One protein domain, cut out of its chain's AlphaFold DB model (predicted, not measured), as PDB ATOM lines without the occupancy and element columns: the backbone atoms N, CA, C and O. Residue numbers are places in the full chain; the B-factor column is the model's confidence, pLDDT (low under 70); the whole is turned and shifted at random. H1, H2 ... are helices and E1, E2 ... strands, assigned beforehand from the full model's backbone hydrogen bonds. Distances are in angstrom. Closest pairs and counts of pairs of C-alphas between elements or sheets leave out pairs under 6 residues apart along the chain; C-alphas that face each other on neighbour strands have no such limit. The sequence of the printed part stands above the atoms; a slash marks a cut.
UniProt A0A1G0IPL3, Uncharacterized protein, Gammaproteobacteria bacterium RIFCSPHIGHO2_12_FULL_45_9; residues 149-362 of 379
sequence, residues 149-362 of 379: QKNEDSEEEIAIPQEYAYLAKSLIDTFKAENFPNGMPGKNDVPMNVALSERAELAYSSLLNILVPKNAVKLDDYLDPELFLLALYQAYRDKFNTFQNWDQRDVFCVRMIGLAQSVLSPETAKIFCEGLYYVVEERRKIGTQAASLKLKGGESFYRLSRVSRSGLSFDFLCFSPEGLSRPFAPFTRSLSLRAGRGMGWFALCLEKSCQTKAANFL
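What this domain is: This is residues 149 to 362 of the 379 residues of an uncharacterized protein of Gammaproteobacteria bacterium RIFCSPHIGHO2_12_FULL_45_9 (UniProt A0A1G0IPL3). Two helical hairpins, H1 with H2 and H3 with H4, pack on each other to make the core; the longest helix, H8, packs on H3 with its first part, and its residues 357 to 362 stick out. The short helices H5, H6 and H7 and a long loop, residues 292 to 344, lie on the side of the core away from H1 and H2. The printed part has 214 residues, with eight named helices and one strand in the order E1, then H1 to H8; the class is mostly helix, though under half of the residues are in named elements. It is compact, with a radius of gyration of the C-alphas of 16.9 A, and spans 52 by 40 by 38 A.

How they stand to each other: E1, residues 156 to 158, pairs with no named strand, but its residues 156 to 157 pair antiparallel with residues 149 to 150. H1, residues 162 to 176, and H2, residues 198 to 211, form a hairpin; they touch at Thr 174 and Ala 200, the closest C-alphas, 6.1 A, at a shallow tilt of 30 degrees. H3, residues 225 to 238, touches H1 at a steep tilt of 52 degrees, with the C-alphas of Ala 168 and Leu 232 closest, 5.2 A. H4, residues 246 to 261, forms a hairpin with H3, the closest C-alphas being those of Leu 229 and Ala 260, 5.9 A. H1, H2 and H4 make a bundle, a group of helices side by side; H4 touches H2 at a shallow tilt of 22 degrees, closest at the C-alphas of Tyr 204 and Met 256, 7.1 A. H5, residues 266 to 274, touches H7, residues 288 to 291, with the C-alphas of Cys 273 and Ala 290 4.8 A apart at the closest. H8, residues 345 to 362, touches H3 with residues 346 to 354 alone, closest at the C-alphas of Tyr 233 and Ala 347, 5.4 A. It also touches H6, residues 276 to 280, closest at the C-alphas of Tyr 277 and Cys 349, 6.1 A. Each O i to N i+4 pair is within hydrogen-bond range in H1, H2, H3, H6 and H8, against 10 of 12 in H4 and 4 of 5 in H5; H7 is too short for such a pair.

Where its parts are: E1 begins at C-alpha 156, (55.003, 146.254, 112.191). H1 is 21.0 A long, H2 and H3 19.9 A each, H4 20.7 A and H5 12.3 A. H8, 25.4 A, ends at C-alpha 362, (37.941, 147.728, 117.525).

The domain as a whole: The C-alphas farthest apart are those of Asn 188 and Leu 362, 52.6 A. The printed part has no cut; the links H1 to H2, H2 to H3 and H7 to H8 are long. The pLDDT is under 70 at residues 313 to 316 and 318 to 345.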
ATOM      1  N   GLN A 149      55.461 146.010 117.719       89.06
ATOM      2  CA  GLN A 149      56.800 146.576 117.622       89.06
ATOM      3  C   GLN A 149      57.218 146.685 116.154       89.06
ATOM      4  O   GLN A 149      56.544 146.172 115.267       89.06
ATOM      5  N   LYS A 150      58.334 147.366 115.885       87.81
ATOM      6  CA  LYS A 150      58.945 147.373 114.550       87.81
ATOM      7  C   LYS A 150      60.092 146.377 114.505       87.81
ATOM      8  O   LYS A 150      60.945 146.409 115.392       87.81
ATOM      9  N   ASN A 151      60.113 145.537 113.479       80.75
ATOM     10  CA  ASN A 151      61.234 144.639 113.220       80.75
ATOM     11  C   ASN A 151      62.422 145.386 112.573       80.75
ATOM     12  O   ASN A 151      62.375 146.602 112.358       80.75
ATOM     13  N   GLU A 152      63.505 144.660 112.272       79.56
ATOM     14  CA  GLU A 152      64.723 145.218 111.654       79.56
ATOM     15  C   GLU A 152      64.452 145.886 110.292       79.56
ATOM     16  O   GLU A 152      65.104 146.872 109.948       79.56
ATOM     17  N   ASP A 153      63.433 145.417 109.570       81.38
ATOM     18  CA  ASP A 153      62.991 145.946 108.277       81.38
ATOM     19  C   ASP A 153      61.972 147.099 108.416       81.38
ATOM     20  O   ASP A 153      61.419 147.585 107.430       81.38
ATOM     21  N   SER A 154      61.749 147.598 109.641       81.12
ATOM     22  CA  SER A 154      60.759 148.636 109.980       81.12
ATOM     23  C   SER A 154      59.297 148.256 109.712       81.12
ATOM     24  O   SER A 154      58.432 149.140 109.706       81.12
ATOM     25  N   GLU A 155      59.005 146.969 109.533       82.06
ATOM     26  CA  GLU A 155      57.646 146.444 109.424       82.06
ATOM     27  C   GLU A 155      57.045 146.238 110.821       82.06
ATOM     28  O   GLU A 155      57.748 145.914 111.781       82.06
ATOM     29  N   GLU A 156      55.737 146.468 110.945       85.38
ATOM     30  CA  GLU A 156      55.003 146.254 112.191       85.38
ATOM     31  C   GLU A 156      54.806 144.759 112.446       85.38
ATOM     32  O   GLU A 156      54.190 144.071 111.630       85.38
ATOM     33  N   GLU A 157      55.281 144.284 113.598       87.94
ATOM     34  CA  GLU A 157      55.072 142.916 114.057       87.94
ATOM     35  C   GLU A 157      54.522 142.834 115.488       87.94
ATOM     36  O   GLU A 157      54.765 143.712 116.314       87.94
ATOM     37  N   ILE A 158      53.784 141.774 115.815       91.69
ATOM     38  CA  ILE A 158      53.309 141.512 117.177       91.69
ATOM     39  C   ILE A 158      54.510 141.240 118.092       91.69
ATOM     40  O   ILE A 158      55.280 140.301 117.877       91.69
ATOM     41  N   ALA A 159      54.622 142.023 119.164       92.69
ATOM     42  CA  ALA A 159      55.619 141.825 120.202       92.69
ATOM     43  C   ALA A 159      55.304 140.549 121.002       92.69
ATOM     44  O   ALA A 159      54.223 140.393 121.577       92.69
ATOM     45  N   ILE A 160      56.260 139.620 121.040       92.06
ATOM     46  CA  ILE A 160      56.141 138.382 121.813       92.06
ATOM     47  C   ILE A 160      56.618 138.613 123.253       92.06
ATOM     48  O   ILE A 160      57.774 139.001 123.443       92.06
ATOM     49  N   PRO A 161      55.794 138.298 124.272       91.56
ATOM     50  CA  PRO A 161      56.212 138.355 125.667       91.56
ATOM     51  C   PRO A 161      57.467 137.516 125.927       91.56
ATOM     52  O   PRO A 161      57.614 136.396 125.416       91.56
ATOM     53  N   GLN A 162      58.379 138.041 126.747       90.75
ATOM     54  CA  GLN A 162      59.687 137.426 126.993       90.75
ATOM     55  C   GLN A 162      59.559 135.997 127.542       90.75
ATOM     56  O   GLN A 162      60.329 135.109 127.172       90.75
ATOM     57  N   GLU A 163      58.566 135.756 128.393       91.44
ATOM     58  CA  GLU A 163      58.240 134.454 128.960       91.44
ATOM     59  C   GLU A 163      57.836 133.429 127.888       91.44
ATOM     60  O   GLU A 163      58.244 132.265 127.967       91.44
ATOM     61  N   TYR A 164      57.113 133.849 126.844       94.00
ATOM     62  CA  TYR A 164      56.709 132.972 125.742       94.00
ATOM     63  C   TYR A 164      57.903 132.642 124.853       94.00
ATOM     64  O   TYR A 164      58.115 131.474 124.519       94.00
ATOM     65  N   ALA A 165      58.724 133.644 124.528       91.81
ATOM     66  CA  ALA A 165      59.949 133.450 123.758       91.81
ATOM     67  C   ALA A 165      60.938 132.518 124.483       91.81
ATOM     68  O   ALA A 165      61.507 131.607 123.873       91.81
ATOM     69  N   TYR A 166      61.110 132.696 125.799       90.50
ATOM     70  CA  TYR A 166      61.967 131.839 126.620       90.50
ATOM     71  C   TYR A 166      61.464 130.393 126.649       90.50
ATOM     72  O   TYR A 166      62.244 129.462 126.414       90.50
ATOM     73  N   LEU A 167      60.161 130.192 126.882       94.00
ATOM     74  CA  LEU A 167      59.559 128.862 126.886       94.00
ATOM     75  C   LEU A 167      59.713 128.181 125.519       94.00
ATOM     76  O   LEU A 167      60.200 127.052 125.455       94.00
ATOM     77  N   ALA A 168      59.384 128.873 124.423       93.31
ATOM     78  CA  ALA A 168      59.527 128.348 123.067       93.31
ATOM     79  C   ALA A 168      60.973 127.921 122.763       93.31
ATOM     80  O   ALA A 168      61.209 126.810 122.280       93.31
ATOM     81  N   LYS A 169      61.959 128.753 123.122       92.31
ATOM     82  CA  LYS A 169      63.386 128.433 122.968       92.31
ATOM     83  C   LYS A 169      63.796 127.202 123.782       92.31
ATOM     84  O   LYS A 169      64.465 126.321 123.246       92.31
ATOM     85  N   SER A 170      63.369 127.103 125.041       93.94
ATOM     86  CA  SER A 170      63.672 125.952 125.904       93.94
ATOM     87  C   SER A 170      63.123 124.633 125.338       93.94
ATOM     88  O   SER A 170      63.765 123.580 125.442       93.94
ATOM     89  N   LEU A 171      61.947 124.676 124.704       94.69
ATOM     90  CA  LEU A 171      61.364 123.519 124.023       94.69
ATOM     91  C   LEU A 171      62.191 123.127 122.788       94.69
ATOM     92  O   LEU A 171      62.514 121.950 122.633       94.69
ATOM     93  N   ILE A 172      62.607 124.093 121.958       93.06
ATOM     94  CA  ILE A 172      63.504 123.842 120.814       93.06
ATOM     95  C   ILE A 172      64.812 123.190 121.279       93.06
ATOM     96  O   ILE A 172      65.200 122.149 120.751       93.06
ATOM     97  N   ASP A 173      65.471 123.763 122.290       91.69
ATOM     98  CA  ASP A 173      66.752 123.260 122.803       91.69
ATOM     99  C   ASP A 173      66.628 121.830 123.352       91.69
ATOM    100  O   ASP A 173      67.555 121.027 123.232       91.69
ATOM    101  N   THR A 174      65.466 121.487 123.914       94.12
ATOM    102  CA  THR A 174      65.173 120.132 124.388       94.12
ATOM    103  C   THR A 174      65.031 119.142 123.233       94.12
ATOM    104  O   THR A 174      65.694 118.108 123.243       94.12
ATOM    105  N   PHE A 175      64.233 119.459 122.211       91.19
ATOM    106  CA  PHE A 175      64.002 118.546 121.080       91.19
ATOM    107  C   PHE A 175      65.182 118.474 120.106       91.19
ATOM    108  O   PHE A 175      65.382 117.455 119.451       91.19
ATOM    109  N   LYS A 176      66.030 119.505 120.059       92.56
ATOM    110  CA  LYS A 176      67.329 119.458 119.374       92.56
ATOM    111  C   LYS A 176      68.260 118.383 119.952       92.56
ATOM    112  O   LYS A 176      69.083 117.833 119.223       92.56
ATOM    113  N   ALA A 177      68.157 118.115 121.254       93.06
ATOM    114  CA  ALA A 177      68.961 117.116 121.955       93.06
ATOM    115  C   ALA A 177      68.298 115.725 122.008       93.06
ATOM    116  O   ALA A 177      68.882 114.805 122.578       93.06
ATOM    117  N   GLU A 178      67.098 115.560 121.439       93.25
ATOM    118  CA  GLU A 178      66.378 114.286 121.446       93.25
ATOM    119  C   GLU A 178      67.115 113.236 120.605       93.25
ATOM    120  O   GLU A 178      67.458 113.478 119.445       93.25
ATOM    121  N   ASN A 179      67.344 112.059 121.190       92.44
ATOM    122  CA  ASN A 179      68.076 110.956 120.567       92.44
ATOM    123  C   ASN A 179      67.213 109.710 120.315       92.44
ATOM    124  O   ASN A 179      67.723 108.727 119.783       92.44
ATOM    125  N   PHE A 180      65.923 109.761 120.651       91.88
ATOM    126  CA  PHE A 180      64.923 108.720 120.423       91.88
ATOM    127  C   PHE A 180      65.336 107.362 121.007       91.88
ATOM    128  O   PHE A 180      65.455 106.380 120.268       91.88
ATOM    129  N   PRO A 181      65.536 107.268 122.338       93.06
ATOM    130  CA  PRO A 181      66.102 106.077 122.975       93.06
ATOM    131  C   PRO A 181      65.210 104.837 122.828       93.06
ATOM    132  O   PRO A 181      65.697 103.713 122.879       93.06
ATOM    133  N   ASN A 182      63.911 105.044 122.601       90.50
ATOM    134  CA  ASN A 182      62.916 103.991 122.420       90.50
ATOM    135  C   ASN A 182      62.550 103.765 120.939       90.50
ATOM    136  O   ASN A 182      61.567 103.095 120.635       90.50
ATOM    137  N   GLY A 183      63.332 104.322 120.011       86.25
ATOM    138  CA  GLY A 183      63.057 104.282 118.581       86.25
ATOM    139  C   GLY A 183      62.300 105.511 118.082       86.25
ATOM    140  O   GLY A 183      61.697 106.270 118.840       86.25
ATOM    141  N   MET A 184      62.365 105.720 116.769       84.62
ATOM    142  CA  MET A 184      61.784 106.891 116.122       84.62
ATOM    143  C   MET A 184      60.272 106.725 115.922       84.62
ATOM    144  O   MET A 184      59.894 105.796 115.204       84.62
ATOM    145  N   PRO A 185      59.415 107.622 116.454       81.31
ATOM    146  CA  PRO A 185      57.978 107.599 116.193       81.31
ATOM    147  C   PRO A 185      57.652 107.414 114.703       81.31
ATOM    148  O   PRO A 185      58.097 108.199 113.866       81.31
ATOM    149  N   GLY A 186      56.889 106.370 114.360       74.06
ATOM    150  CA  GLY A 186      56.430 106.138 112.988       74.06
ATOM    151  C   GLY A 186      57.468 105.533 112.037       74.06
ATOM    152  O   GLY A 186      57.242 105.529 110.827       74.06
ATOM    153  N   LYS A 187      58.595 105.003 112.529       79.19
ATOM    154  CA  LYS A 187      59.550 104.223 111.716       79.19
ATOM    155  C   LYS A 187      59.716 102.816 112.262       79.19
ATOM    156  O   LYS A 187      59.667 102.631 113.465       79.19
ATOM    157  N   ASN A 188      60.001 101.846 111.391       83.00
ATOM    158  CA  ASN A 188      60.313 100.462 111.782       83.00
ATOM    159  C   ASN A 188      59.284  99.877 112.768       83.00
ATOM    160  O   ASN A 188      59.661  99.333 113.801       83.00
ATOM    161  N   ASP A 189      57.996 100.090 112.486       81.75
ATOM    162  CA  ASP A 189      56.866  99.675 113.333       81.75
ATOM    163  C   ASP A 189      56.857 100.258 114.757       81.75
ATOM    164  O   ASP A 189      56.053  99.852 115.595       81.75
ATOM    165  N   VAL A 190      57.698 101.260 115.037       80.12
ATOM    166  CA  VAL A 190      57.662 102.010 116.289       80.12
ATOM    167  C   VAL A 190      56.362 102.814 116.325       80.12
ATOM    168  O   VAL A 190      56.141 103.673 115.457       80.12
ATOM    169  N   PRO A 191      55.497 102.579 117.327       79.50
ATOM    170  CA  PRO A 191      54.275 103.341 117.485       79.50
ATOM    171  C   PRO A 191      54.603 104.823 117.563       79.50
ATOM    172  O   PRO A 191      55.582 105.215 118.198       79.50
ATOM    173  N   MET A 192      53.753 105.672 116.990       74.19
ATOM    174  CA  MET A 192      53.950 107.114 117.110       74.19
ATOM    175  C   MET A 192      54.117 107.505 118.606       74.19
ATOM    176  O   MET A 192      54.864 108.429 118.928       74.19
ATOM    177  N   ASN A 193      53.447 106.787 119.536       76.12
ATOM    178  CA  ASN A 193      53.221 107.207 120.933       76.12
ATOM    179  C   ASN A 193      54.299 106.684 121.856       76.12
ATOM    180  O   ASN A 193      54.189 106.858 123.071       76.12
ATOM    181  N   VAL A 194      55.335 106.099 121.258       85.25
ATOM    182  CA  VAL A 194      56.560 105.736 121.931       85.25
ATOM    183  C   VAL A 194      57.046 106.902 122.794       85.25
ATOM    184  O   VAL A 194      56.910 108.084 122.436       85.25
ATOM    185  N   ALA A 195      57.539 106.553 123.977       89.19
ATOM    186  CA  ALA A 195      58.101 107.520 124.900       89.19
ATOM    187  C   ALA A 195      59.377 108.122 124.300       89.19
ATOM    188  O   ALA A 195      60.231 107.397 123.785       89.19
ATOM    189  N   LEU A 196      59.507 109.442 124.376       91.06
ATOM    190  CA  LEU A 196      60.742 110.147 124.031       91.06
ATOM    191  C   LEU A 196      61.767 110.025 125.174       91.06
ATOM    192  O   LEU A 196      61.551 109.286 126.139       91.06
ATOM    193  N   SER A 197      62.893 110.737 125.081       94.62
ATOM    194  CA  SER A 197      63.793 110.879 126.227       94.62
ATOM    195  C   SER A 197      63.059 111.449 127.447       94.62
ATOM    196  O   SER A 197      62.096 112.210 127.317       94.62
ATOM    197  N   GLU A 198      63.540 111.130 128.653       95.38
ATOM    198  CA  GLU A 198      62.965 111.642 129.907       95.38
ATOM    199  C   GLU A 198      62.845 113.173 129.889       95.38
ATOM    200  O   GLU A 198      61.812 113.735 130.251       95.38
ATOM    201  N   ARG A 199      63.869 113.857 129.365       94.38
ATOM    202  CA  ARG A 199      63.883 115.315 129.228       94.38
ATOM    203  C   ARG A 199      62.765 115.824 128.310       94.38
ATOM    204  O   ARG A 199      62.096 116.795 128.661       94.38
ATOM    205  N   ALA A 200      62.556 115.200 127.151       93.25
ATOM    206  CA  ALA A 200      61.505 115.607 126.220       93.25
ATOM    207  C   ALA A 200      60.098 115.286 126.751       93.25
ATOM    208  O   ALA A 200      59.181 116.089 126.578       93.25
ATOM    209  N   GLU A 201      59.924 114.164 127.450       92.88
ATOM    210  CA  GLU A 201      58.653 113.796 128.087       92.88
ATOM    211  C   GLU A 201      58.293 114.725 129.258       92.88
ATOM    212  O   GLU A 201      57.128 115.115 129.416       92.88
ATOM    213  N   LEU A 202      59.288 115.157 130.040       93.81
ATOM    214  CA  LEU A 202      59.117 116.190 131.063       93.81
ATOM    215  C   LEU A 202      58.753 117.541 130.441       93.81
ATOM    216  O   LEU A 202      57.844 118.211 130.935       93.81
ATOM    217  N   ALA A 203      59.406 117.930 129.343       93.56
ATOM    218  CA  ALA A 203      59.080 119.159 128.621       93.56
ATOM    219  C   ALA A 203      57.650 119.129 128.055       93.56
ATOM    220  O   ALA A 203      56.892 120.079 128.258       93.56
ATOM    221  N   TYR A 204      57.247 118.014 127.431       91.31
ATOM    222  CA  TYR A 204      55.882 117.802 126.943       91.31
ATOM    223  C   TYR A 204      54.864 117.906 128.081       91.31
ATOM    224  O   TYR A 204      53.880 118.635 127.976       91.31
ATOM    225  N   SER A 205      55.110 117.210 129.194       91.50
ATOM    226  CA  SER A 205      54.203 117.194 130.344       91.50
ATOM    227  C   SER A 205      54.093 118.564 131.013       91.50
ATOM    228  O   SER A 205      53.004 118.974 131.414       91.50
ATOM    229  N   SER A 206      55.205 119.296 131.106       92.88
ATOM    230  CA  SER A 206      55.231 120.661 131.639       92.88
ATOM    231  C   SER A 206      54.410 121.602 130.763       92.88
ATOM    232  O   SER A 206      53.540 122.308 131.269       92.88
ATOM    233  N   LEU A 207      54.606 121.543 129.442       93.44
ATOM    234  CA  LEU A 207      53.827 122.333 128.493       93.44
ATOM    235  C   LEU A 207      52.335 121.967 128.526       93.44
ATOM    236  O   LEU A 207      51.480 122.850 128.526       93.44
ATOM    237  N   LEU A 208      52.008 120.676 128.609       92.88
ATOM    238  CA  LEU A 208      50.630 120.209 128.735       92.88
ATOM    239  C   LEU A 208      49.947 120.783 129.982       92.88
ATOM    240  O   LEU A 208      48.801 121.206 129.895       92.88
ATOM    241  N   ASN A 209      50.637 120.815 131.123       91.75
ATOM    242  CA  ASN A 209      50.094 121.372 132.365       91.75
ATOM    243  C   ASN A 209      49.923 122.896 132.308       91.75
ATOM    244  O   ASN A 209      49.038 123.421 132.977       91.75
ATOM    245  N   ILE A 210      50.745 123.591 131.520       93.56
ATOM    246  CA  ILE A 210      50.626 125.030 131.268       93.56
ATOM    247  C   ILE A 210      49.400 125.318 130.380       93.56
ATOM    248  O   ILE A 210      48.567 126.151 130.726       93.56
ATOM    249  N   LEU A 211      49.250 124.594 129.265       93.69
ATOM    250  CA  LEU A 211      48.165 124.798 128.291       93.69
ATOM    251  C   LEU A 211      46.819 124.220 128.747       93.69
ATOM    252  O   LEU A 211      45.753 124.681 128.345       93.69
ATOM    253  N   VAL A 212      46.857 123.176 129.573       93.50
ATOM    254  CA  VAL A 212      45.675 122.544 130.153       93.50
ATOM    255  C   VAL A 212      45.924 122.313 131.649       93.50
ATOM    256  O   VAL A 212      46.229 121.188 132.065       93.50
ATOM    257  N   PRO A 213      45.782 123.354 132.489       91.25
ATOM    258  CA  PRO A 213      45.970 123.254 133.937       91.25
ATOM    259  C   PRO A 213      44.939 122.335 134.593       91.25
ATOM    260  O   PRO A 213      43.771 122.308 134.192       91.25
ATOM    261  N   LYS A 214      45.362 121.510 135.568       91.56
ATOM    262  CA  LYS A 214      44.479 120.535 136.262       91.56
ATOM    263  C   LYS A 214      43.318 121.213 136.983       91.56
ATOM    264  O   LYS A 214      42.195 120.698 136.967       91.56
ATOM    265  N   ASN A 215      43.624 122.354 137.584       94.62
ATOM    266  CA  ASN A 215      42.686 123.204 138.294       94.62
ATOM    267  C   ASN A 215      42.175 124.301 137.364       94.62
ATOM    268  O   ASN A 215      42.824 124.628 136.372       94.62
ATOM    269  N   ALA A 216      41.014 124.856 137.697       96.38
ATOM    270  CA  ALA A 216      40.514 126.031 137.009       96.38
ATOM    271  C   ALA A 216      41.474 127.209 137.199       96.38
ATOM    272  O   ALA A 216      42.059 127.375 138.270       96.38
ATOM    273  N   VAL A 217      41.619 128.014 136.155       95.94
ATOM    274  CA  VAL A 217      42.392 129.259 136.175       95.94
ATOM    275  C   VAL A 217      41.481 130.429 135.831       95.94
ATOM    276  O   VAL A 217      40.437 130.249 135.198       95.94
ATOM    277  N   LYS A 218      41.840 131.635 136.269       95.06
ATOM    278  CA  LYS A 218      41.183 132.843 135.762       95.06
ATOM    279  C   LYS A 218      41.654 133.089 134.335       95.06
ATOM    280  O   LYS A 218      42.795 132.775 134.004       95.06
ATOM    281  N   LEU A 219      40.791 133.662 133.503       93.19
ATOM    282  CA  LEU A 219      41.147 133.944 132.114       93.19
ATOM    283  C   LEU A 219      42.280 134.969 131.992       93.19
ATOM    284  O   LEU A 219      43.091 134.840 131.086       93.19
ATOM    285  N   ASP A 220      42.382 135.923 132.923       91.12
ATOM    286  CA  ASP A 220      43.477 136.909 132.940       91.12
ATOM    287  C   ASP A 220      44.840 136.306 133.302       91.12
ATOM    288  O   ASP A 220      45.868 136.848 132.903       91.12
ATOM    289  N   ASP A 221      44.833 135.196 134.046       91.81
ATOM    290  CA  ASP A 221      46.036 134.482 134.488       91.81
ATOM    291  C   ASP A 221      46.426 133.364 133.505       91.81
ATOM    292  O   ASP A 221      47.461 132.713 133.661       91.81
ATOM    293  N   TYR A 222      45.572 133.087 132.516       93.19
ATOM    294  CA  TYR A 222      45.820 132.069 131.512       93.19
ATOM    295  C   TYR A 222      46.624 132.654 130.350       93.19
ATOM    296  O   TYR A 222      46.374 133.767 129.894       93.19
ATOM    297  N   LEU A 223      47.585 131.878 129.847       92.38
ATOM    298  CA  LEU A 223      48.370 132.279 128.683       92.38
ATOM    299  C   LEU A 223      47.474 132.464 127.454       92.38
ATOM    300  O   LEU A 223      46.495 131.743 127.267       92.38
ATOM    301  N   ASP A 224      47.867 133.362 126.560       93.44
ATOM    302  CA  ASP A 224      47.216 133.539 125.265       93.44
ATOM    303  C   ASP A 224      47.690 132.450 124.279       93.44
ATOM    304  O   ASP A 224      48.864 132.460 123.883       93.44
ATOM    305  N   PRO A 225      46.827 131.493 123.870       94.19
ATOM    306  CA  PRO A 225      47.251 130.384 123.019       94.19
ATOM    307  C   PRO A 225      47.684 130.810 121.614       94.19
ATOM    308  O   PRO A 225      48.540 130.152 121.027       94.19
ATOM    309  N   GLU A 226      47.099 131.879 121.063       93.88
ATOM    310  CA  GLU A 226      47.458 132.378 119.731       93.88
ATOM    311  C   GLU A 226      48.839 133.030 119.773       93.88
ATOM    312  O   GLU A 226      49.697 132.720 118.945       93.88
ATOM    313  N   LEU A 227      49.079 133.862 120.790       93.88
ATOM    314  CA  LEU A 227      50.354 134.550 120.977       93.88
ATOM    315  C   LEU A 227      51.490 133.575 121.316       93.88
ATOM    316  O   LEU A 227      52.594 133.690 120.785       93.88
ATOM    317  N   PHE A 228      51.221 132.565 122.148       95.31
ATOM    318  CA  PHE A 228      52.199 131.517 122.433       95.31
ATOM    319  C   PHE A 228      52.487 130.635 121.206       95.31
ATOM    320  O   PHE A 228      53.637 130.268 120.958       95.31
ATOM    321  N   LEU A 229      51.473 130.320 120.390       94.50
ATOM    322  CA  LEU A 229      51.682 129.598 119.133       94.50
ATOM    323  C   LEU A 229      52.512 130.421 118.134       94.50
ATOM    324  O   LEU A 229      53.376 129.860 117.457       94.50
ATOM    325  N   LEU A 230      52.300 131.739 118.067       92.69
ATOM    326  CA  LEU A 230      53.131 132.641 117.268       92.69
ATOM    327  C   LEU A 230      54.591 132.609 117.736       92.69
ATOM    328  O   LEU A 230      55.487 132.427 116.908       92.69
ATOM    329  N   ALA A 231      54.828 132.660 119.052       92.88
ATOM    330  CA  ALA A 231      56.163 132.521 119.635       92.88
ATOM    331  C   ALA A 231      56.838 131.192 119.247       92.88
ATOM    332  O   ALA A 231      58.017 131.171 118.890       92.88
ATOM    333  N   LEU A 232      56.096 130.076 119.262       92.31
ATOM    334  CA  LEU A 232      56.602 128.774 118.813       92.31
ATOM    335  C   LEU A 232      56.969 128.774 117.324       92.31
ATOM    336  O   LEU A 232      58.012 128.226 116.961       92.31
ATOM    337  N   TYR A 233      56.150 129.382 116.462       90.00
ATOM    338  CA  TYR A 233      56.453 129.477 115.033       90.00
ATOM    339  C   TYR A 233      57.675 130.347 114.745       90.00
ATOM    340  O   TYR A 233      58.515 129.942 113.940       90.00
ATOM    341  N   GLN A 234      57.801 131.499 115.406       88.25
ATOM    342  CA  GLN A 234      58.973 132.366 115.272       88.25
ATOM    343  C   GLN A 234      60.238 131.653 115.773       88.25
ATOM    344  O   GLN A 234      61.209 131.533 115.029       88.25
ATOM    345  N   ALA A 235      60.195 131.043 116.962       89.56
ATOM    346  CA  ALA A 235      61.327 130.283 117.492       89.56
ATOM    347  C   ALA A 235      61.724 129.110 116.579       89.56
ATOM    348  O   ALA A 235      62.912 128.886 116.339       89.56
ATOM    349  N   TYR A 236      60.747 128.375 116.032       87.19
ATOM    350  CA  TYR A 236      61.000 127.291 115.083       87.19
ATOM    351  C   TYR A 236      61.632 127.794 113.782       87.19
ATOM    352  O   TYR A 236      62.584 127.181 113.299       87.19
ATOM    353  N   ARG A 237      61.149 128.917 113.231       84.69
ATOM    354  CA  ARG A 237      61.724 129.572 112.044       84.69
ATOM    355  C   ARG A 237      63.180 129.964 112.295       84.69
ATOM    356  O   ARG A 237      64.060 129.561 111.537       84.69
ATOM    357  N   ASP A 238      63.441 130.680 113.381       85.31
ATOM    358  CA  ASP A 238      64.753 131.267 113.670       85.31
ATOM    359  C   ASP A 238      65.788 130.204 114.066       85.31
ATOM    360  O   ASP A 238      66.992 130.349 113.839       85.31
ATOM    361  N   LYS A 239      65.327 129.094 114.653       85.38
ATOM    362  CA  LYS A 239      66.169 127.964 115.067       85.38
ATOM    363  C   LYS A 239      66.056 126.756 114.141       85.38
ATOM    364  O   LYS A 239      66.582 125.693 114.478       85.38
ATOM    365  N   PHE A 240      65.467 126.913 112.956       77.31
ATOM    366  CA  PHE A 240      65.206 125.824 112.010       77.31
ATOM    367  C   PHE A 240      66.450 124.974 111.717       77.31
ATOM    368  O   PHE A 240      66.402 123.745 111.742       77.31
ATOM    369  N   ASN A 241      67.596 125.623 111.502       82.56
ATOM    370  CA  ASN A 241      68.861 124.955 111.173       82.56
ATOM    371  C   ASN A 241      69.588 124.348 112.381       82.56
ATOM    372  O   ASN A 241      70.656 123.765 112.215       82.56
ATOM    373  N   THR A 242      69.046 124.474 113.595       86.44
ATOM    374  CA  THR A 242      69.712 123.970 114.805       86.44
ATOM    375  C   THR A 242      69.405 122.506 115.111       86.44
ATOM    376  O   THR A 242      70.192 121.875 115.813       86.44
ATOM    377  N   PHE A 243      68.310 121.954 114.577       85.69
ATOM    378  CA  PHE A 243      67.992 120.527 114.672       85.69
ATOM    379  C   PHE A 243      68.972 119.684 113.851       85.69
ATOM    380  O   PHE A 243      69.301 120.045 112.718       85.69
ATOM    381  N   GLN A 244      69.379 118.537 114.395       87.00
ATOM    382  CA  GLN A 244      70.383 117.651 113.797       87.00
ATOM    383  C   GLN A 244      69.835 116.842 112.617       87.00
ATOM    384  O   GLN A 244      70.581 116.480 111.711       87.00
ATOM    385  N   ASN A 245      68.535 116.542 112.619       82.81
ATOM    386  CA  ASN A 245      67.878 115.772 111.568       82.81
ATOM    387  C   ASN A 245      66.403 116.180 111.411       82.81
ATOM    388  O   ASN A 245      65.861 116.932 112.221       82.81
ATOM    389  N   TRP A 246      65.770 115.708 110.334       80.56
ATOM    390  CA  TRP A 246      64.359 115.983 110.044       80.56
ATOM    391  C   TRP A 246      63.414 115.388 111.081       80.56
ATOM    392  O   TRP A 246      62.426 116.022 111.426       80.56
ATOM    393  N   ASP A 247      63.755 114.235 111.641       81.25
ATOM    394  CA  ASP A 247      62.857 113.549 112.556       81.25
ATOM    395  C   ASP A 247      62.670 114.322 113.875       81.25
ATOM    396  O   ASP A 247      61.554 114.443 114.375       81.25
ATOM    397  N   GLN A 248      63.733 114.941 114.404       85.38
ATOM    398  CA  GLN A 248      63.630 115.873 115.537       85.38
ATOM    399  C   GLN A 248      62.679 117.039 115.242       85.38
ATOM    400  O   GLN A 248      61.925 117.464 116.120       85.38
ATOM    401  N   ARG A 249      62.691 117.547 114.003       82.75
ATOM    402  CA  ARG A 249      61.825 118.653 113.572       82.75
ATOM    403  C   ARG A 249      60.377 118.207 113.494       82.75
ATOM    404  O   ARG A 249      59.510 118.885 114.032       82.75
ATOM    405  N   ASP A 250      60.127 117.068 112.857       78.56
ATOM    406  CA  ASP A 250      58.782 116.527 112.684       78.56
ATOM    407  C   ASP A 250      58.147 116.225 114.043       78.56
ATOM    408  O   ASP A 250      57.009 116.615 114.305       78.56
ATOM    409  N   VAL A 251      58.915 115.624 114.956       83.56
ATOM    410  CA  VAL A 251      58.446 115.346 116.314       83.56
ATOM    411  C   VAL A 251      58.211 116.639 117.096       83.56
ATOM    412  O   VAL A 251      57.187 116.736 117.767       83.56
ATOM    413  N   PHE A 252      59.078 117.654 116.996       88.19
ATOM    414  CA  PHE A 252      58.825 118.960 117.623       88.19
ATOM    415  C   PHE A 252      57.541 119.607 117.086       88.19
ATOM    416  O   PHE A 252      56.689 120.045 117.858       88.19
ATOM    417  N   CYS A 253      57.370 119.624 115.766       84.12
ATOM    418  CA  CYS A 253      56.187 120.143 115.096       84.12
ATOM    419  C   CYS A 253      54.908 119.454 115.591       84.12
ATOM    420  O   CYS A 253      53.987 120.113 116.063       84.12
ATOM    421  N   VAL A 254      54.861 118.125 115.551       81.56
ATOM    422  CA  VAL A 254      53.670 117.365 115.946       81.56
ATOM    423  C   VAL A 254      53.424 117.440 117.458       81.56
ATOM    424  O   VAL A 254      52.299 117.662 117.897       81.56
ATOM    425  N   ARG A 255      54.465 117.289 118.286       85.31
ATOM    426  CA  ARG A 255      54.303 117.193 119.746       85.31
ATOM    427  C   ARG A 255      54.168 118.550 120.432       85.31
ATOM    428  O   ARG A 255      53.420 118.629 121.397       85.31
ATOM    429  N   MET A 256      54.898 119.582 120.000       89.81
ATOM    430  CA  MET A 256      54.923 120.896 120.666       89.81
ATOM    431  C   MET A 256      53.982 121.891 119.992       89.81
ATOM    432  O   MET A 256      53.057 122.390 120.630       89.81
ATOM    433  N   ILE A 257      54.186 122.157 118.696       90.75
ATOM    434  CA  ILE A 257      53.349 123.114 117.951       90.75
ATOM    435  C   ILE A 257      51.920 122.583 117.876       90.75
ATOM    436  O   ILE A 257      50.971 123.298 118.186       90.75
ATOM    437  N   GLY A 258      51.766 121.307 117.541       88.44
ATOM    438  CA  GLY A 258      50.473 120.649 117.496       88.44
ATOM    439  C   GLY A 258      49.741 120.617 118.848       88.44
ATOM    440  O   GLY A 258      48.525 120.812 118.910       88.44
ATOM    441  N   LEU A 259      50.471 120.491 119.962       91.31
ATOM    442  CA  LEU A 259      49.895 120.626 121.301       91.31
ATOM    443  C   LEU A 259      49.364 122.045 121.556       91.31
ATOM    444  O   LEU A 259      48.232 122.183 122.024       91.31
ATOM    445  N   ALA A 260      50.123 123.087 121.208       93.69
ATOM    446  CA  ALA A 260      49.663 124.473 121.314       93.69
ATOM    447  C   ALA A 260      48.454 124.756 120.401       93.69
ATOM    448  O   ALA A 260      47.479 125.366 120.837       93.69
ATOM    449  N   GLN A 261      48.452 124.231 119.171       92.50
ATOM    450  CA  GLN A 261      47.293 124.332 118.281       92.50
ATOM    451  C   GLN A 261      46.047 123.664 118.882       92.50
ATOM    452  O   GLN A 261      44.944 124.186 118.751       92.50
ATOM    453  N   SER A 262      46.207 122.542 119.594       92.38
ATOM    454  CA  SER A 262      45.088 121.782 120.169       92.38
ATOM    455  C   SER A 262      44.316 122.496 121.291       92.38
ATOM    456  O   SER A 262      43.311 121.967 121.763       92.38
ATOM    457  N   VAL A 263      44.778 123.664 121.743       94.62
ATOM    458  CA  VAL A 263      44.090 124.493 122.748       94.62
ATOM    459  C   VAL A 263      43.642 125.851 122.203       94.62
ATOM    460  O   VAL A 263      43.176 126.696 122.968       94.62
ATOM    461  N   LEU A 264      43.768 126.065 120.889       95.00
ATOM    462  CA  LEU A 264      43.193 127.228 120.219       95.00
ATOM    463  C   LEU A 264      41.671 127.242 120.374       95.00
ATOM    464  O   LEU A 264      41.033 126.198 120.524       95.00
ATOM    465  N   SER A 265      41.076 128.434 120.309       94.62
ATOM    466  CA  SER A 265      39.620 128.555 120.305       94.62
ATOM    467  C   SER A 265      39.030 127.906 119.043       94.62
ATOM    468  O   SER A 265      39.684 127.882 117.993       94.62
ATOM    469  N   PRO A 266      37.776 127.419 119.076       95.00
ATOM    470  CA  PRO A 266      37.183 126.798 117.894       95.00
ATOM    471  C   PRO A 266      36.997 127.749 116.714       95.00
ATOM    472  O   PRO A 266      36.980 127.286 115.578       95.00
ATOM    473  N   GLU A 267      36.934 129.058 116.948       93.56
ATOM    474  CA  GLU A 267      36.988 130.060 115.883       93.56
ATOM    475  C   GLU A 267      38.311 129.975 115.106       93.56
ATOM    476  O   GLU A 267      38.307 129.869 113.881       93.56
ATOM    477  N   THR A 268      39.441 129.938 115.812       93.38
ATOM    478  CA  THR A 268      40.782 129.856 115.213       93.38
ATOM    479  C   THR A 268      41.075 128.468 114.661       93.38
ATOM    480  O   THR A 268      41.647 128.335 113.583       93.38
ATOM    481  N   ALA A 269      40.629 127.413 115.342       93.19
ATOM    482  CA  ALA A 269      40.780 126.044 114.861       93.19
ATOM    483  C   ALA A 269      40.153 125.850 113.473       93.19
ATOM    484  O   ALA A 269      40.786 125.266 112.598       93.19
ATOM    485  N   LYS A 270      38.959 126.413 113.225       93.19
ATOM    486  CA  LYS A 270      38.303 126.378 111.903       93.19
ATOM    487  C   LYS A 270      39.197 126.962 110.800       93.19
ATOM    488  O   LYS A 270      39.227 126.418 109.700       93.19
ATOM    489  N   ILE A 271      39.954 128.023 111.098       91.12
ATOM    490  CA  ILE A 271      40.915 128.637 110.164       91.12
ATOM    491  C   ILE A 271      42.029 127.644 109.811       91.12
ATOM    492  O   ILE A 271      42.330 127.435 108.636       91.12
ATOM    493  N   PHE A 272      42.611 126.983 110.812       88.75
ATOM    494  CA  PHE A 272      43.651 125.979 110.585       88.75
ATOM    495  C   PHE A 272      43.128 124.731 109.858       88.75
ATOM    496  O   PHE A 272      43.822 124.214 108.984       88.75
ATOM    497  N   CYS A 273      41.910 124.283 110.173       88.00
ATOM    498  CA  CYS A 273      41.237 123.173 109.499       88.00
ATOM    499  C   CYS A 273      41.077 123.408 107.988       88.00
ATOM    500  O   CYS A 273      41.310 122.496 107.195       88.00
ATOM    501  N   GLU A 274      40.683 124.623 107.591       86.88
ATOM    502  CA  GLU A 274      40.579 125.019 106.178       86.88
ATOM    503  C   GLU A 274      41.976 125.170 105.543       86.88
ATOM    504  O   GLU A 274      42.244 124.737 104.415       86.88
ATOM    505  N   GLY A 275      42.895 125.740 106.319       83.88
ATOM    506  CA  GLY A 275      44.269 126.038 105.957       83.88
ATOM    507  C   GLY A 275      44.552 127.517 106.174       83.88
ATOM    508  O   GLY A 275      44.022 128.361 105.455       83.88
ATOM    509  N   LEU A 276      45.434 127.816 107.131       85.19
ATOM    510  CA  LEU A 276      45.735 129.180 107.574       85.19
ATOM    511  C   LEU A 276      46.062 130.131 106.411       85.19
ATOM    512  O   LEU A 276      45.418 131.165 106.273       85.19
ATOM    513  N   TYR A 277      46.988 129.744 105.528       83.00
ATOM    514  CA  TYR A 277      47.348 130.530 104.343       83.00
ATOM    515  C   TYR A 277      46.144 130.806 103.430       83.00
ATOM    516  O   TYR A 277      45.932 131.933 102.997       83.00
ATOM    517  N   TYR A 278      45.308 129.801 103.167       83.75
ATOM    518  CA  TYR A 278      44.163 129.961 102.272       83.75
ATOM    519  C   TYR A 278      43.115 130.918 102.830       83.75
ATOM    520  O   TYR A 278      42.512 131.683 102.084       83.75
ATOM    521  N   VAL A 279      42.894 130.895 104.138       87.00
ATOM    522  CA  VAL A 279      41.947 131.813 104.772       87.00
ATOM    523  C   VAL A 279      42.525 133.225 104.848       87.00
ATOM    524  O   VAL A 279      41.815 134.183 104.557       87.00
ATOM    525  N   VAL A 280      43.800 133.364 105.214       85.00
ATOM    526  CA  VAL A 280      44.422 134.668 105.492       85.00
ATOM    527  C   VAL A 280      44.871 135.390 104.218       85.00
ATOM    528  O   VAL A 280      44.603 136.581 104.063       85.00
ATOM    529  N   GLU A 281      45.519 134.684 103.291       83.94
ATOM    530  CA  GLU A 281      46.054 135.266 102.055       83.94
ATOM    531  C   GLU A 281      45.066 135.161 100.894       83.94
ATOM    532  O   GLU A 281      44.773 136.158 100.235       83.94
ATOM    533  N   GLU A 282      44.474 133.985 100.673       83.94
ATOM    534  CA  GLU A 282      43.521 133.785  99.568       83.94
ATOM    535  C   GLU A 282      42.071 134.148  99.928       83.94
ATOM    536  O   GLU A 282      41.185 134.063  99.075       83.94
ATOM    537  N   ARG A 283      41.797 134.547 101.179       87.56
ATOM    538  CA  ARG A 283      40.447 134.888 101.675       87.56
ATOM    539  C   ARG A 283      39.416 133.785 101.427       87.56
ATOM    540  O   ARG A 283      38.230 134.044 101.196       87.56
ATOM    541  N   ARG A 284      39.864 132.530 101.466       87.56
ATOM    542  CA  ARG A 284      39.012 131.360 101.284       87.56
ATOM    543  C   ARG A 284      37.991 131.282 102.413       87.56
ATOM    544  O   ARG A 284      38.319 131.419 103.589       87.56
ATOM    545  N   LYS A 285      36.734 131.034 102.046       91.94
ATOM    546  CA  LYS A 285      35.663 130.797 103.017       91.94
ATOM    547  C   LYS A 285      35.872 129.450 103.706       91.94
ATOM    548  O   LYS A 285      36.216 128.476 103.049       91.94
ATOM    549  N   ILE A 286      35.580 129.398 105.003       90.88
ATOM    550  CA  ILE A 286      35.590 128.160 105.788       90.88
ATOM    551  C   ILE A 286      34.538 127.189 105.234       90.88
ATOM    552  O   ILE A 286      33.346 127.509 105.211       90.88
ATOM    553  N   GLY A 287      34.975 126.009 104.795       91.94
ATOM    554  CA  GLY A 287      34.108 124.939 104.311       91.94
ATOM    555  C   GLY A 287      33.364 124.206 105.430       91.94
ATOM    556  O   GLY A 287      33.642 124.368 106.617       91.94
ATOM    557  N   THR A 288      32.416 123.342 105.058       93.19
ATOM    558  CA  THR A 288      31.595 122.562 106.009       93.19
ATOM    559  C   THR A 288      32.430 121.635 106.894       93.19
ATOM    560  O   THR A 288      32.167 121.495 108.088       93.19
ATOM    561  N   GLN A 289      33.467 121.030 106.320       91.81
ATOM    562  CA  GLN A 289      34.393 120.138 107.006       91.81
ATOM    563  C   GLN A 289      35.202 120.902 108.074       91.81
ATOM    564  O   GLN A 289      35.187 120.509 109.243       91.81
ATOM    565  N   ALA A 290      35.796 122.041 107.721       90.06
ATOM    566  CA  ALA A 290      36.513 122.894 108.664       90.06
ATOM    567  C   ALA A 290      35.584 123.498 109.728       90.06
ATOM    568  O   ALA A 290      35.928 123.520 110.909       90.06
ATOM    569  N   ALA A 291      34.361 123.885 109.348       92.19
ATOM    570  CA  ALA A 291      33.325 124.341 110.276       92.19
ATOM    571  C   ALA A 291      32.954 123.277 111.326       92.19
ATOM    572  O   ALA A 291      32.588 123.632 112.447       92.19
ATOM    573  N   SER A 292      33.096 121.989 110.988       92.56
ATOM    574  CA  SER A 292      32.914 120.857 111.907       92.56
ATOM    575  C   SER A 292      34.154 120.512 112.746       92.56
ATOM    576  O   SER A 292      34.146 119.495 113.437       92.56
ATOM    577  N   LEU A 293      35.201 121.353 112.715       92.25
ATOM    578  CA  LEU A 293      36.462 121.180 113.455       92.25
ATOM    579  C   LEU A 293      37.209 119.896 113.084       92.25
ATOM    580  O   LEU A 293      37.852 119.261 113.923       92.25
ATOM    581  N   LYS A 294      37.106 119.500 111.816       89.12
ATOM    582  CA  LYS A 294      37.838 118.362 111.268       89.12
ATOM    583  C   LYS A 294      39.040 118.840 110.464       89.12
ATOM    584  O   LYS A 294      39.084 119.992 110.043       89.12
ATOM    585  N   LEU A 295      39.999 117.963 110.206       84.31
ATOM    586  CA  LEU A 295      41.056 118.147 109.211       84.31
ATOM    587  C   LEU A 295      40.653 117.543 107.868       84.31
ATOM    588  O   LEU A 295      39.651 116.831 107.787       84.31
ATOM    589  N   LYS A 296      41.404 117.843 106.801       79.50
ATOM    590  CA  LYS A 296      41.077 117.382 105.441       79.50
ATOM    591  C   LYS A 296      40.961 115.855 105.323       79.50
ATOM    592  O   LYS A 296      40.197 115.396 104.481       79.50
ATOM    593  N   GLY A 297      41.667 115.091 106.161       73.44
ATOM    594  CA  GLY A 297      41.542 113.629 106.243       73.44
ATOM    595  C   GLY A 297      40.315 113.138 107.029       73.44
ATOM    596  O   GLY A 297      40.007 111.950 107.017       73.44
ATOM    597  N   GLY A 298      39.554 114.044 107.651       80.62
ATOM    598  CA  GLY A 298      38.358 113.756 108.444       80.62
ATOM    599  C   GLY A 298      38.609 113.632 109.949       80.62
ATOM    600  O   GLY A 298      37.645 113.550 110.715       80.62
ATOM    601  N   GLU A 299      39.869 113.661 110.380       83.50
ATOM    602  CA  GLU A 299      40.281 113.587 111.779       83.50
ATOM    603  C   GLU A 299      39.847 114.832 112.560       83.50
ATOM    604  O   GLU A 299      39.686 115.915 112.000       83.50
ATOM    605  N   SER A 300      39.661 114.701 113.872       87.56
ATOM    606  CA  SER A 300      39.334 115.837 114.742       87.56
ATOM    607  C   SER A 300      40.537 116.760 114.918       87.56
ATOM    608  O   SER A 300      41.616 116.295 115.261       87.56
ATOM    609  N   PHE A 301      40.345 118.073 114.796       89.88
ATOM    610  CA  PHE A 301      41.369 119.058 115.159       89.88
ATOM    611  C   PHE A 301      41.821 118.899 116.623       89.88
ATOM    612  O   PHE A 301      43.004 118.982 116.950       89.88
ATOM    613  N   TYR A 302      40.868 118.623 117.513       91.69
ATOM    614  CA  TYR A 302      41.107 118.492 118.944       91.69
ATOM    615  C   TYR A 302      41.427 117.062 119.371       91.69
ATOM    616  O   TYR A 302      40.994 116.090 118.746       91.69
ATOM    617  N   ARG A 303      42.140 116.958 120.496       89.44
ATOM    618  CA  ARG A 303      42.489 115.696 121.152       89.44
ATOM    619  C   ARG A 303      41.250 114.996 121.705       89.44
ATOM    620  O   ARG A 303      40.334 115.648 122.201       89.44
ATOM    621  N   LEU A 304      41.274 113.662 121.697       87.50
ATOM    622  CA  LEU A 304      40.154 112.832 122.167       87.50
ATOM    623  C   LEU A 304      39.908 112.936 123.676       87.50
ATOM    624  O   LEU A 304      38.793 112.720 124.136       87.50
ATOM    625  N   SER A 305      40.946 113.232 124.453       89.31
ATOM    626  CA  SER A 305      40.844 113.444 125.892       89.31
ATOM    627  C   SER A 305      41.956 114.369 126.365       89.31
ATOM    628  O   SER A 305      42.942 114.590 125.658       89.31
ATOM    629  N   ARG A 306      41.824 114.858 127.597       88.50
ATOM    630  CA  ARG A 306      42.808 115.717 128.265       88.50
ATOM    631  C   ARG A 306      44.246 115.190 128.206       88.50
ATOM    632  O   ARG A 306      45.178 115.965 128.016       88.50
ATOM    633  N   VAL A 307      44.416 113.889 128.439       84.69
ATOM    634  CA  VAL A 307      45.725 113.211 128.465       84.69
ATOM    635  C   VAL A 307      46.002 112.451 127.173       84.69
ATOM    636  O   VAL A 307      47.068 111.850 127.035       84.69
ATOM    637  N   SER A 308      45.049 112.453 126.234       84.50
ATOM    638  CA  SER A 308      45.254 111.816 124.946       84.50
ATOM    639  C   SER A 308      46.365 112.540 124.219       84.50
ATOM    640  O   SER A 308      46.379 113.770 124.124       84.50
ATOM    641  N   ARG A 309      47.276 111.752 123.658       77.00
ATOM    642  CA  ARG A 309      48.236 112.285 122.710       77.00
ATOM    643  C   ARG A 309      47.528 112.548 121.372       77.00
ATOM    644  O   ARG A 309      47.790 113.586 120.796       77.00
ATOM    645  N   SER A 310      46.544 111.740 120.961       72.69
ATOM    646  CA  SER A 310      45.855 111.783 119.650       72.69
ATOM    647  C   SER A 310      45.403 113.166 119.141       72.69
ATOM    648  O   SER A 310      45.107 114.059 119.924       72.69
ATOM    649  N   GLY A 311      45.209 113.320 117.831       74.12
ATOM    650  CA  GLY A 311      44.849 114.586 117.189       74.12
ATOM    651  C   GLY A 311      46.076 115.461 116.916       74.12
ATOM    652  O   GLY A 311      47.168 114.942 116.672       74.12
ATOM    653  N   LEU A 312      45.930 116.791 117.016       76.44
ATOM    654  CA  LEU A 312      47.032 117.709 116.698       76.44
ATOM    655  C   LEU A 312      48.280 117.544 117.562       76.44
ATOM    656  O   LEU A 312      49.356 117.899 117.122       76.44
ATOM    657  N   SER A 313      48.190 116.992 118.768       64.88
ATOM    658  CA  SER A 313      49.364 116.867 119.639       64.88
ATOM    659  C   SER A 313      50.248 115.652 119.325       64.88
ATOM    660  O   SER A 313      51.193 115.385 120.081       64.88
ATOM    661  N   PHE A 314      49.927 114.857 118.297       69.94
ATOM    662  CA  PHE A 314      50.538 113.538 118.174       69.94
ATOM    663  C   PHE A 314      50.330 112.793 116.856       69.94
ATOM    664  O   PHE A 314      51.262 112.142 116.387       69.94
ATOM    665  N   ASP A 315      49.132 112.877 116.276       68.94
ATOM    666  CA  ASP A 315      48.794 112.141 115.057       68.94
ATOM    667  C   ASP A 315      49.120 112.965 113.806       68.94
ATOM    668  O   ASP A 315      49.409 112.407 112.750       68.94
ATOM    669  N   PHE A 316      49.081 114.296 113.908       69.94
ATOM    670  CA  PHE A 316      49.314 115.199 112.784       69.94
ATOM    671  C   PHE A 316      49.610 116.622 113.257       69.94
ATOM    672  O   PHE A 316      49.260 117.005 114.364       69.94
ATOM    673  N   LEU A 317      50.197 117.430 112.375       71.81
ATOM    674  CA  LEU A 317      50.250 118.886 112.493       71.81
ATOM    675  C   LEU A 317      49.376 119.498 111.386       71.81
ATOM    676  O   LEU A 317      49.358 118.987 110.265       71.81
ATOM    677  N   CYS A 318      48.688 120.612 111.652       69.12
ATOM    678  CA  CYS A 318      48.004 121.355 110.590       69.12
ATOM    679  C   CYS A 318      49.022 122.070 109.680       69.12
ATOM    680  O   CYS A 318      49.408 123.205 109.961       69.12
ATOM    681  N   PHE A 319      49.431 121.429 108.580       57.25
ATOM    682  CA  PHE A 319      50.137 122.061 107.457       57.25
ATOM    683  C   PHE A 319      49.193 122.257 106.256       57.25
ATOM    684  O   PHE A 319      48.400 121.381 105.918       57.25
ATOM    685  N   SER A 320      49.302 123.398 105.572       41.09
ATOM    686  CA  SER A 320      48.674 123.670 104.269       41.09
ATOM    687  C   SER A 320      49.718 124.384 103.407       41.09
ATOM    688  O   SER A 320      50.310 125.337 103.916       41.09
ATOM    689  N   PRO A 321      50.057 123.885 102.202       39.72
ATOM    690  CA  PRO A 321      49.165 123.899 101.037       39.72
ATOM    691  C   PRO A 321      49.126 122.546 100.289       39.72
ATOM    692  O   PRO A 321      50.138 121.869 100.183       39.72
ATOM    693  N   GLU A 322      47.957 122.161  99.761       34.81
ATOM    694  CA  GLU A 322      47.732 120.919  98.980       34.81
ATOM    695  C   GLU A 322      48.152 119.622  99.716       34.81
ATOM    696  O   GLU A 322      49.258 119.111  99.617       34.81
ATOM    697  N   GLY A 323      47.277 119.006 100.511       36.53
ATOM    698  CA  GLY A 323      46.337 118.061  99.913       36.53
ATOM    699  C   GLY A 323      47.036 116.993  99.059       36.53
ATOM    700  O   GLY A 323      46.786 116.941  97.862       36.53
ATOM    701  N   LEU A 324      47.895 116.144  99.637       35.59
ATOM    702  CA  LEU A 324      48.353 114.931  98.949       35.59
ATOM    703  C   LEU A 324      47.179 113.951  98.836       35.59
ATOM    704  O   LEU A 324      46.948 113.088  99.676       35.59
ATOM    705  N   SER A 325      46.431 114.117  97.755       31.73
ATOM    706  CA  SER A 325      45.490 113.173  97.177       31.73
ATOM    707  C   SER A 325      46.215 111.898  96.738       31.73
ATOM    708  O   SER A 325      46.477 111.697  95.556       31.73
ATOM    709  N   ARG A 326      46.542 111.001  97.679       31.09
ATOM    710  CA  ARG A 326      46.746 109.575  97.375       31.09
ATOM    711  C   ARG A 326      46.192 108.693  98.495       31.09
ATOM    712  O   ARG A 326      46.729 108.732  99.600       31.09
ATOM    713  N   PRO A 327      45.172 107.861  98.226       32.84
ATOM    714  CA  PRO A 327      44.879 106.731  99.089       32.84
ATOM    715  C   PRO A 327      46.018 105.710  98.894       32.84
ATOM    716  O   PRO A 327      46.455 105.495  97.766       32.84
ATOM    717  N   PHE A 328      46.516 105.096  99.968       32.00
ATOM    718  CA  PHE A 328      47.521 104.013  99.942       32.00
ATOM    719  C   PHE A 328      48.993 104.381  99.657       32.00
ATOM    720  O   PHE A 328      49.655 103.733  98.849       32.00
ATOM    721  N   ALA A 329      49.571 105.335 100.390       28.55
ATOM    722  CA  ALA A 329      51.007 105.266 100.693       28.55
ATOM    723  C   ALA A 329      51.172 104.842 102.163       28.55
ATOM    724  O   ALA A 329      50.440 105.368 103.003       28.55
ATOM    725  N   PRO A 330      52.071 103.893 102.494       31.44
ATOM    726  CA  PRO A 330      52.273 103.465 103.872       31.44
ATOM    727  C   PRO A 330      52.576 104.687 104.743       31.44
ATOM    728  O   PRO A 330      53.340 105.572 104.350       31.44
ATOM    729  N   PHE A 331      51.925 104.705 105.904       41.41
ATOM    730  CA  PHE A 331      51.749 105.776 106.897       41.41
ATOM    731  C   PHE A 331      53.045 106.451 107.408       41.41
ATOM    732  O   PHE A 331      53.007 107.283 108.304       41.41
ATOM    733  N   THR A 332      54.202 106.110 106.843       38.78
ATOM    734  CA  THR A 332      55.551 106.425 107.325       38.78
ATOM    735  C   THR A 332      56.355 107.326 106.374       38.78
ATOM    736  O   THR A 332      57.510 107.640 106.650       38.78
ATOM    737  N   ARG A 333      55.763 107.804 105.263       33.25
ATOM    738  CA  ARG A 333      56.388 108.813 104.370       33.25
ATOM    739  C   ARG A 333      55.582 110.097 104.129       33.25
ATOM    740  O   ARG A 333      56.099 110.982 103.456       33.25
ATOM    741  N   SER A 334      54.363 110.241 104.663       37.25
ATOM    742  CA  SER A 334      53.541 111.456 104.475       37.25
ATOM    743  C   SER A 334      53.468 112.394 105.684       37.25
ATOM    744  O   SER A 334      53.050 113.533 105.511       37.25
ATOM    745  N   LEU A 335      53.924 111.976 106.870       37.88
ATOM    746  CA  LEU A 335      53.970 112.842 108.060       37.88
ATOM    747  C   LEU A 335      54.957 114.021 107.910       37.88
ATOM    748  O   LEU A 335      54.829 115.011 108.621       37.88
ATOM    749  N   SER A 336      55.898 113.932 106.959       37.81
ATOM    750  CA  SER A 336      57.055 114.829 106.833       37.81
ATOM    751  C   SER A 336      57.359 115.345 105.424       37.81
ATOM    752  O   SER A 336      58.351 116.054 105.230       37.81
ATOM    753  N   LEU A 337      56.540 115.050 104.405       35.94
ATOM    754  CA  LEU A 337      56.770 115.627 103.077       35.94
ATOM    755  C   LEU A 337      56.367 117.109 103.077       35.94
ATOM    756  O   LEU A 337      55.298 117.493 102.614       35.94
ATOM    757  N   ARG A 338      57.337 117.915 103.536       38.06
ATOM    758  CA  ARG A 338      57.411 119.376 103.670       38.06
ATOM    759  C   ARG A 338      56.849 119.941 104.976       38.06
ATOM    760  O   ARG A 338      55.966 120.791 104.937       38.06
ATOM    761  N   ALA A 339      57.481 119.621 106.107       37.34
ATOM    762  CA  ALA A 339      57.450 120.432 107.336       37.34
ATOM    763  C   ALA A 339      58.064 121.850 107.156       37.34
ATOM    764  O   ALA A 339      58.895 122.291 107.950       37.34
ATOM    765  N   GLY A 340      57.685 122.548 106.077       37.44
ATOM    766  CA  GLY A 340      58.165 123.863 105.672       37.44
ATOM    767  C   GLY A 340      59.649 123.862 105.304       37.44
ATOM    768  O   GLY A 340      60.521 123.710 106.152       37.44
ATOM    769  N   ARG A 341      59.992 124.131 104.042       36.53
ATOM    770  CA  ARG A 341      61.325 124.685 103.751       36.53
ATOM    771  C   ARG A 341      61.401 126.069 104.402       36.53
ATOM    772  O   ARG A 341      61.002 127.016 103.744       36.53
ATOM    773  N   GLY A 342      61.813 126.201 105.667       45.09
ATOM    774  CA  GLY A 342      62.055 127.510 106.300       45.09
ATOM    775  C   GLY A 342      60.947 128.554 106.081       45.09
ATOM    776  O   GLY A 342      61.235 129.734 105.912       45.09
ATOM    777  N   MET A 343      59.685 128.128 105.980       53.16
ATOM    778  CA  MET A 343      58.608 128.992 105.502       53.16
ATOM    779  C   MET A 343      58.091 129.846 106.662       53.16
ATOM    780  O   MET A 343      57.146 129.463 107.346       53.16
ATOM    781  N   GLY A 344      58.709 131.017 106.860       56.81
ATOM    782  CA  GLY A 344      58.275 132.048 107.814       56.81
ATOM    783  C   GLY A 344      56.823 132.518 107.636       56.81
ATOM    784  O   GLY A 344      56.267 133.138 108.536       56.81
ATOM    785  N   TRP A 345      56.180 132.141 106.530       68.38
ATOM    786  CA  TRP A 345      54.781 132.413 106.209       68.38
ATOM    787  C   TRP A 345      53.779 131.970 107.283       68.38
ATOM    788  O   TRP A 345      52.740 132.603 107.393       68.38
ATOM    789  N   PHE A 346      54.043 130.932 108.091       73.12
ATOM    790  CA  PHE A 346      53.107 130.540 109.164       73.12
ATOM    791  C   PHE A 346      53.036 131.567 110.288       73.12
ATOM    792  O   PHE A 346      51.934 131.898 110.723       73.12
ATOM    793  N   ALA A 347      54.193 132.073 110.723       76.88
ATOM    794  CA  ALA A 347      54.247 133.158 111.694       76.88
ATOM    795  C   ALA A 347      53.521 134.381 111.123       76.88
ATOM    796  O   ALA A 347      52.564 134.842 111.730       76.88
ATOM    797  N   LEU A 348      53.860 134.773 109.887       81.88
ATOM    798  CA  LEU A 348      53.235 135.904 109.193       81.88
ATOM    799  C   LEU A 348      51.710 135.753 109.042       81.88
ATOM    800  O   LEU A 348      50.961 136.682 109.327       81.88
ATOM    801  N   CYS A 349      51.214 134.584 108.625       84.31
ATOM    802  CA  CYS A 349      49.776 134.368 108.448       84.31
ATOM    803  C   CYS A 349      49.035 134.323 109.792       84.31
ATOM    804  O   CYS A 349      47.915 134.826 109.887       84.31
ATOM    805  N   LEU A 350      49.619 133.708 110.828       85.56
ATOM    806  CA  LEU A 350      49.002 133.666 112.156       85.56
ATOM    807  C   LEU A 350      48.934 135.071 112.751       85.56
ATOM    808  O   LEU A 350      47.896 135.478 113.264       85.56
ATOM    809  N   GLU A 351      50.016 135.818 112.620       86.38
ATOM    810  CA  GLU A 351      50.117 137.205 113.028       86.38
ATOM    811  C   GLU A 351      49.096 138.097 112.317       86.38
ATOM    812  O   GLU A 351      48.298 138.765 112.972       86.38
ATOM    813  N   LYS A 352      49.006 138.015 110.988       87.88
ATOM    814  CA  LYS A 352      47.989 138.729 110.210       87.88
ATOM    815  C   LYS A 352      46.567 138.320 110.597       87.88
ATOM    816  O   LYS A 352      45.674 139.169 110.648       87.88
ATOM    817  N   SER A 353      46.330 137.046 110.920       88.44
ATOM    818  CA  SER A 353      45.045 136.594 111.473       88.44
ATOM    819  C   SER A 353      44.751 137.246 112.830       88.44
ATOM    820  O   SER A 353      43.620 137.667 113.071       88.44
ATOM    821  N   CYS A 354      45.750 137.347 113.707       87.69
ATOM    822  CA  CYS A 354      45.647 137.983 115.022       87.69
ATOM    823  C   CYS A 354      45.357 139.489 114.900       87.69
ATOM    824  O   CYS A 354      44.430 139.995 115.536       87.69
ATOM    825  N   GLN A 355      46.080 140.187 114.022       87.69
ATOM    826  CA  GLN A 355      45.860 141.599 113.704       87.69
ATOM    827  C   GLN A 355      44.473 141.833 113.086       87.69
ATOM    828  O   GLN A 355      43.771 142.757 113.487       87.69
ATOM    829  N   THR A 356      44.022 140.959 112.178       87.06
ATOM    830  CA  THR A 356      42.676 141.042 111.582       87.06
ATOM    831  C   THR A 356      41.586 140.920 112.646       87.06
ATOM    832  O   THR A 356      40.617 141.678 112.632       87.06
ATOM    833  N   LYS A 357      41.736 139.997 113.605       84.88
ATOM    834  CA  LYS A 357      40.810 139.894 114.741       84.88
ATOM    835  C   LYS A 357      40.815 141.156 115.595       84.88
ATOM    836  O   LYS A 357      39.742 141.633 115.944       84.88
ATOM    837  N   ALA A 358      41.992 141.698 115.907       84.56
ATOM    838  CA  ALA A 358      42.110 142.935 116.674       84.56
ATOM    839  C   ALA A 358      41.433 144.117 115.955       84.56
ATOM    840  O   ALA A 358      40.670 144.846 116.580       84.56
ATOM    841  N   ALA A 359      41.627 144.252 114.640       85.25
ATOM    842  CA  ALA A 359      40.967 145.273 113.829       85.25
ATOM    843  C   ALA A 359      39.435 145.128 113.851       85.25
ATOM    844  O   ALA A 359      38.736 146.092 114.148       85.25
ATOM    845  N   ASN A 360      38.918 143.912 113.638       83.81
ATOM    846  CA  ASN A 360      37.478 143.642 113.726       83.81
ATOM    847  C   ASN A 360      36.926 143.923 115.134       83.81
ATOM    848  O   ASN A 360      35.795 144.374 115.278       83.81
ATOM    849  N   PHE A 361      37.711 143.662 116.186       84.69
ATOM    850  CA  PHE A 361      37.299 143.935 117.560       84.69
ATOM    851  C   PHE A 361      37.094 145.430 117.833       84.69
ATOM    852  O   PHE A 361      36.127 145.810 118.498       84.69
ATOM    853  N   LEU A 362      37.986 146.280 117.310       81.31
ATOM    854  CA  LEU A 362      37.941 147.728 117.525       81.31
ATOM    855  C   LEU A 362      36.619 148.350 117.058       81.31
ATOM    856  O   LEU A 362      36.144 149.288 117.696       81.31
TER     857      LEU A 362